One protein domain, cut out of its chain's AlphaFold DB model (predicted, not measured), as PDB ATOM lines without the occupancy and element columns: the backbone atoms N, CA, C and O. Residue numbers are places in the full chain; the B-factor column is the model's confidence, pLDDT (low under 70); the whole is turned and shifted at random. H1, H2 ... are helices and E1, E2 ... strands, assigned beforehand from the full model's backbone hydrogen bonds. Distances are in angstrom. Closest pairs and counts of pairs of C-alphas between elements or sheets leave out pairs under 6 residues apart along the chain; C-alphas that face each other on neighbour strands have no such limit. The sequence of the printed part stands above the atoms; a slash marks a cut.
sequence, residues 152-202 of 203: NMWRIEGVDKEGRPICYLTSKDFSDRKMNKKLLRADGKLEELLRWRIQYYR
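AT A GLANCE: This is residues 152 to 202 of the 203 residues of the protein "patellin-4-like" of Coffea arabica (UniProt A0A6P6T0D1). The backbone makes an open hook: a two-stranded hairpin, E1 and E2, forms one arm, the short helices H1 and H2 lead round the bend, and the long helix H3 turns back as the other arm, apart from both strands. Contacts between the parts are few. The 51 printed residues hold, in order, E1, E2, H1, H2 and H3, with the sheet E1 - E2 antiparallel; the class is mixed, helices and strands. The whole is loose, with a radius of gyration of the C-alphas of 13.4 A, and elongated, spanning 38 by 24 by 14 A.

IN THESE COORDINATES: E1, residues 154 to 159, begins with C-alpha 154 at (179.290, 96.549, 221.965) and is 14.9 A long. E2, residues 165 to 169, is 13.2 A long. H1 is residues 171 to 174, 4.9 A. H2, residues 177 to 185, is 11.8 A long. H3, residues 187 to 200, is 20.4 A long and ends with C-alpha 200 at (176.802, 96.460, 231.671).

HOW THE PARTS SIT: E1 and E2 are a hairpin, antiparallel at 147 degrees between their directions. N 155 and O 168 are 2.9 A apart and N 168 and O 155 2.8 A, within hydrogen-bond range. H1 and H2 are close but not clearly touching; their closest C-alphas, of Phe 174 and Asn 180, are 5.9 A apart. H2 and H3 only just touch, only at the corner by their link, with 3 pairs of C-alphas within 8 A; the closest, of Leu 183 and Lys 189, are 5.6 A apart. Their lines stand about perpendicular, at 86 degrees. H3 touches H2 with residues 189 to 190 alone. H3 is apart from E1, E2 and H1. In H2 and H3 every O i to N i+4 pair is within hydrogen-bond range; H1 is too short for such a pair.

THE WHOLE: The two C-alphas farthest apart, of Lys 161 and Ala 186, are 39.2 A apart. The printed part has no cut, and its four links between named elements are tight. Residues 175 to 181 and 184 to 189 stand free. The mean pLDDT of the printed part is 73.3; residues 152 to 153 and 171 to 189 are under 70.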
ATOM      1  N   ASN A 152     181.815  91.432 222.895       66.12
ATOM      2  CA  ASN A 152     182.561  91.898 221.726       66.12
ATOM      3  C   ASN A 152     181.698  92.686 220.723       66.12
ATOM      4  O   ASN A 152     182.233  93.385 219.863       66.12
ATOM      5  N   MET A 153     180.369  92.609 220.842       67.44
ATOM      6  CA  MET A 153     179.448  93.287 219.932       67.44
ATOM      7  C   MET A 153     179.275  94.770 220.263       67.44
ATOM      8  O   MET A 153     178.909  95.543 219.380       67.44
ATOM      9  N   TRP A 154     179.531  95.184 221.506       73.12
ATOM     10  CA  TRP A 154     179.290  96.549 221.965       73.12
ATOM     11  C   TRP A 154     180.549  97.121 222.596       73.12
ATOM     12  O   TRP A 154     181.078  96.561 223.550       73.12
ATOM     13  N   ARG A 155     181.002  98.271 222.103       76.00
ATOM     14  CA  ARG A 155     182.176  98.969 222.627       76.00
ATOM     15  C   ARG A 155     181.782 100.378 223.041       76.00
ATOM     16  O   ARG A 155     181.258 101.116 222.212       76.00
ATOM     17  N   ILE A 156     182.014 100.747 224.299       80.81
ATOM     18  CA  ILE A 156     181.979 102.157 224.701       80.81
ATOM     19  C   ILE A 156     183.384 102.706 224.500       80.81
ATOM     20  O   ILE A 156     184.319 102.239 225.141       80.81
ATOM     21  N   GLU A 157     183.530 103.651 223.582       85.50
ATOM     22  CA  GLU A 157     184.811 104.279 223.276       85.50
ATOM     23  C   GLU A 157     184.570 105.718 222.832       85.50
ATOM     24  O   GLU A 157     183.692 105.988 222.015       85.50
ATOM     25  N   GLY A 158     185.349 106.643 223.390       90.00
ATOM     26  CA  GLY A 158     185.220 108.066 223.109       90.00
ATOM     27  C   GLY A 158     183.981 108.726 223.723       90.00
ATOM     28  O   GLY A 158     183.082 108.095 224.289       90.00
ATOM     29  N   VAL A 159     183.957 110.047 223.595       92.00
ATOM     30  CA  VAL A 159     182.852 110.919 223.989       92.00
ATOM     31  C   VAL A 159     182.513 111.848 222.830       92.00
ATOM     32  O   VAL A 159     183.371 112.156 222.000       92.00
ATOM     33  N   ASP A 160     181.262 112.283 222.738       91.06
ATOM     34  CA  ASP A 160     180.887 113.313 221.775       91.06
ATOM     35  C   ASP A 160     181.324 114.717 222.240       91.06
ATOM     36  O   ASP A 160     181.929 114.896 223.297       91.06
ATOM     37  N   LYS A 161     180.995 115.743 221.445       93.50
ATOM     38  CA  LYS A 161     181.330 117.147 221.748       93.50
ATOM     39  C   LYS A 161     180.722 117.663 223.058       93.50
ATOM     40  O   LYS A 161     181.158 118.690 223.560       93.50
ATOM     41  N   GLU A 162     179.705 116.985 223.578       89.19
ATOM     42  CA  GLU A 162     178.993 117.332 224.807       89.19
ATOM     43  C   GLU A 162     179.429 116.430 225.977       89.19
ATOM     44  O   GLU A 162     178.796 116.434 227.031       89.19
ATOM     45  N   GLY A 163     180.497 115.640 225.800       87.38
ATOM     46  CA  GLY A 163     181.036 114.744 226.821       87.38
ATOM     47  C   GLY A 163     180.202 113.480 227.045       87.38
ATOM     48  O   GLY A 163     180.411 112.775 228.032       87.38
ATOM     49  N   ARG A 164     179.244 113.163 226.163       85.94
ATOM     50  CA  ARG A 164     178.404 111.966 226.308       85.94
ATOM     51  C   ARG A 164     179.156 110.734 225.801       85.94
ATOM     52  O   ARG A 164     179.698 110.791 224.696       85.94
ATOM     53  N   PRO A 165     179.159 109.612 226.544       88.50
ATOM     54  CA  PRO A 165     179.855 108.402 226.120       88.50
ATOM     55  C   PRO A 165     179.250 107.844 224.827       88.50
ATOM     56  O   PRO A 165     178.028 107.700 224.713       88.50
ATOM     57  N   ILE A 166     180.106 107.501 223.862       89.00
ATOM     58  CA  ILE A 166     179.693 106.912 222.585       89.00
ATOM     59  C   ILE A 166     179.737 105.387 222.697       89.00
ATOM     60  O   ILE A 166     180.710 104.805 223.168       89.00
ATOM     61  N   CYS A 167     178.669 104.723 222.247       84.25
ATOM     62  CA  CYS A 167     178.595 103.266 222.178       84.25
ATOM     63  C   CYS A 167     178.538 102.806 220.719       84.25
ATOM     64  O   CYS A 167     177.547 103.036 220.027       84.25
ATOM     65  N   TYR A 168     179.567 102.092 220.275       84.31
ATOM     66  CA  TYR A 168     179.623 101.436 218.976       84.31
ATOM     67  C   TYR A 168     178.994 100.043 219.049       84.31
ATOM     68  O   TYR A 168     179.327  99.243 219.925       84.31
ATOM     69  N   LEU A 169     178.093  99.749 218.109       79.38
ATOM     70  CA  LEU A 169     177.557  98.410 217.866       79.38
ATOM     71  C   LEU A 169     178.262  97.802 216.650       79.38
ATOM     72  O   LEU A 169     178.066  98.244 215.517       79.38
ATOM     73  N   THR A 170     179.065  96.768 216.873       71.06
ATOM     74  CA  THR A 170     179.766  96.056 215.806       71.06
ATOM     75  C   THR A 170     178.802  95.105 215.098       71.06
ATOM     76  O   THR A 170     178.454  94.041 215.600       71.06
ATOM     77  N   SER A 171     178.377  95.477 213.890       60.03
ATOM     78  CA  SER A 171     177.432  94.688 213.077       60.03
ATOM     79  C   SER A 171     178.059  93.453 212.397       60.03
ATOM     80  O   SER A 171     177.350  92.618 211.828       60.03
ATOM     81  N   LYS A 172     179.391  93.286 212.447       56.22
ATOM     82  CA  LYS A 172     180.074  92.146 211.799       56.22
ATOM     83  C   LYS A 172     179.567  90.791 212.316       56.22
ATOM     84  O   LYS A 172     179.355  89.892 211.510       56.22
ATOM     85  N   ASP A 173     179.210  90.697 213.596       53.44
ATOM     86  CA  ASP A 173     178.630  89.481 214.192       53.44
ATOM     87  C   ASP A 173     177.123  89.309 213.900       53.44
ATOM     88  O   ASP A 173     176.577  88.210 213.998       53.44
ATOM     89  N   PHE A 174     176.438  90.380 213.477       51.38
ATOM     90  CA  PHE A 174     175.039  90.362 213.016       51.38
ATOM     91  C   PHE A 174     174.893  89.939 211.549       51.38
ATOM     92  O   PHE A 174     173.793  89.582 211.110       51.38
ATOM     93  N   SER A 175     175.992  89.963 210.791       50.19
ATOM     94  CA  SER A 175     176.028  89.542 209.386       50.19
ATOM     95  C   SER A 175     175.824  88.031 209.239       50.19
ATOM     96  O   SER A 175     175.330  87.562 208.209       50.19
ATOM     97  N   ASP A 176     176.092  87.266 210.303       59.97
ATOM     98  CA  ASP A 176     175.653  85.883 210.390       59.97
ATOM     99  C   ASP A 176     174.142  85.827 210.678       59.97
ATOM    100  O   ASP A 176     173.662  85.728 211.815       59.97
ATOM    101  N   ARG A 177     173.356  85.855 209.591       59.28
ATOM    102  CA  ARG A 177     171.894  85.678 209.613       59.28
ATOM    103  C   ARG A 177     171.461  84.442 210.408       59.28
ATOM    104  O   ARG A 177     170.328  84.416 210.891       59.28
ATOM    105  N   LYS A 178     172.315  83.420 210.544       59.31
ATOM    106  CA  LYS A 178     172.032  82.204 211.315       59.31
ATOM    107  C   LYS A 178     172.130  82.466 212.818       59.31
ATOM    108  O   LYS A 178     171.284  81.964 213.554       59.31
ATOM    109  N   MET A 179     173.099  83.263 213.265       59.66
ATOM    110  CA  MET A 179     173.256  83.657 214.671       59.66
ATOM    111  C   MET A 179     172.149  84.612 215.109       59.66
ATOM    112  O   MET A 179     171.478  84.339 216.101       59.66
ATOM    113  N   ASN A 180     171.855  85.641 214.313       59.25
ATOM    114  CA  ASN A 180     170.780  86.587 214.615       59.25
ATOM    115  C   ASN A 180     169.399  85.897 214.662       59.25
ATOM    116  O   ASN A 180     168.661  86.023 215.637       59.25
ATOM    117  N   LYS A 181     169.078  85.041 213.675       61.88
ATOM    118  CA  LYS A 181     167.834  84.245 213.706       61.88
ATOM    119  C   LYS A 181     167.779  83.276 214.888       61.88
ATOM    120  O   LYS A 181     166.686  83.004 215.365       61.88
ATOM    121  N   LYS A 182     168.909  82.733 215.352       62.69
ATOM    122  CA  LYS A 182     168.955  81.853 216.534       62.69
ATOM    123  C   LYS A 182     168.814  82.617 217.852       62.69
ATOM    124  O   LYS A 182     168.269  82.044 218.786       62.69
ATOM    125  N   LEU A 183     169.314  83.850 217.934       61.00
ATOM    126  CA  LEU A 183     169.158  84.724 219.102       61.00
ATOM    127  C   LEU A 183     167.720  85.246 219.210       61.00
ATOM    128  O   LEU A 183     167.140  85.184 220.283       61.00
ATOM    129  N   LEU A 184     167.120  85.665 218.091       61.03
ATOM    130  CA  LEU A 184     165.747  86.184 218.045       61.03
ATOM    131  C   LEU A 184     164.657  85.103 218.128       61.03
ATOM    132  O   LEU A 184     163.523  85.425 218.455       61.03
ATOM    133  N   ARG A 185     164.959  83.836 217.798       64.44
ATOM    134  CA  ARG A 185     163.993  82.716 217.881       64.44
ATOM    135  C   ARG A 185     164.044  81.935 219.190       64.44
ATOM    136  O   ARG A 185     163.184  81.092 219.408       64.44
ATOM    137  N   ALA A 186     165.076  82.130 220.005       63.09
ATOM    138  CA  ALA A 186     165.206  81.457 221.288       63.09
ATOM    139  C   ALA A 186     164.914  82.475 222.388       63.09
ATOM    140  O   ALA A 186     165.804  83.240 222.752       63.09
ATOM    141  N   ASP A 187     163.684  82.473 222.909       58.16
ATOM    142  CA  ASP A 187     163.204  83.458 223.890       58.16
ATOM    143  C   ASP A 187     164.167  83.634 225.082       58.16
ATOM    144  O   ASP A 187     164.457  84.757 225.488       58.16
ATOM    145  N   GLY A 188     164.786  82.545 225.558       63.41
ATOM    146  CA  GLY A 188     165.772  82.597 226.646       63.41
ATOM    147  C   GLY A 188     167.082  83.325 226.309       63.41
ATOM    148  O   GLY A 188     167.702  83.903 227.195       63.41
ATOM    149  N   LYS A 189     167.501  83.362 225.036       69.50
ATOM    150  CA  LYS A 189     168.741  84.051 224.625       69.50
ATOM    151  C   LYS A 189     168.558  85.557 224.525       69.50
ATOM    152  O   LYS A 189     169.504  86.298 224.776       69.50
ATOM    153  N   LEU A 190     167.364  86.010 224.141       75.50
ATOM    154  CA  LEU A 190     167.041  87.433 224.102       75.50
ATOM    155  C   LEU A 190     166.927  88.009 225.517       75.50
ATOM    156  O   LEU A 190     167.418  89.107 225.765       75.50
ATOM    157  N   GLU A 191     166.322  87.274 226.454       79.25
ATOM    158  CA  GLU A 191     166.268  87.716 227.849       79.25
ATOM    159  C   GLU A 191     167.666  87.771 228.483       79.25
ATOM    160  O   GLU A 191     168.011  88.780 229.094       79.25
ATOM    161  N   GLU A 192     168.506  86.750 228.271       78.06
ATOM    162  CA  GLU A 192     169.904  86.736 228.731       78.06
ATOM    163  C   GLU A 192     170.708  87.915 228.150       78.06
ATOM    164  O   GLU A 192     171.433  88.600 228.872       78.06
ATOM    165  N   LEU A 193     170.510  88.220 226.863       76.81
ATOM    166  CA  LEU A 193     171.071  89.394 226.189       76.81
ATOM    167  C   LEU A 193     170.668  90.712 226.857       76.81
ATOM    168  O   LEU A 193     171.511  91.581 227.091       76.81
ATOM    169  N   LEU A 194     169.374  90.879 227.135       81.38
ATOM    170  CA  LEU A 194     168.845  92.079 227.779       81.38
ATOM    171  C   LEU A 194     169.375  92.209 229.208       81.38
ATOM    172  O   LEU A 194     169.792  93.301 229.594       81.38
ATOM    173  N   ARG A 195     169.417  91.106 229.964       85.56
ATOM    174  CA  ARG A 195     170.008  91.055 231.310       85.56
ATOM    175  C   ARG A 195     171.471  91.473 231.282       85.56
ATOM    176  O   ARG A 195     171.840  92.387 232.016       85.56
ATOM    177  N   TRP A 196     172.263  90.906 230.373       81.38
ATOM    178  CA  TRP A 196     173.679  91.247 230.221       81.38
ATOM    179  C   TRP A 196     173.857  92.727 229.881       81.38
ATOM    180  O   TRP A 196     174.682  93.425 230.469       81.38
ATOM    181  N   ARG A 197     173.019  93.256 228.983       79.88
ATOM    182  CA  ARG A 197     173.078  94.668 228.609       79.88
ATOM    183  C   ARG A 197     172.746  95.591 229.779       79.88
ATOM    184  O   ARG A 197     173.391  96.622 229.944       79.88
ATOM    185  N   ILE A 198     171.744  95.237 230.579       84.94
ATOM    186  CA  ILE A 198     171.362  95.999 231.771       84.94
ATOM    187  C   ILE A 198     172.461  95.925 232.838       84.94
ATOM    188  O   ILE A 198     172.727  96.946 233.470       84.94
ATOM    189  N   GLN A 199     173.118  94.770 233.002       83.25
ATOM    190  CA  GLN A 199     174.279  94.604 233.883       83.25
ATOM    191  C   GLN A 199     175.394  95.574 233.493       83.25
ATOM    192  O   GLN A 199     175.849  96.348 234.328       83.25
ATOM    193  N   TYR A 200     175.748  95.601 232.206       77.62
ATOM    194  CA  TYR A 200     176.802  96.460 231.671       77.62
ATOM    195  C   TYR A 200     176.522  97.964 231.845       77.62
ATOM    196  O   TYR A 200     177.438  98.750 232.034       77.62
ATOM    197  N   TYR A 201     175.257  98.397 231.800       76.44
ATOM    198  CA  TYR A 201     174.899  99.801 232.066       76.44
ATOM    199  C   TYR A 201     174.893 100.176 233.555       76.44
ATOM    200  O   TYR A 201     174.679 101.345 233.885       76.44
ATOM    201  N   ARG A 202     175.024  99.193 234.450       71.94
ATOM    202  CA  ARG A 202     174.961  99.377 235.902       71.94
ATOM    203  C   ARG A 202     176.317  99.155 236.584       71.94
ATOM    204  O   ARG A 202     176.479  99.672 237.686       71.94
TER     205      ARG A 202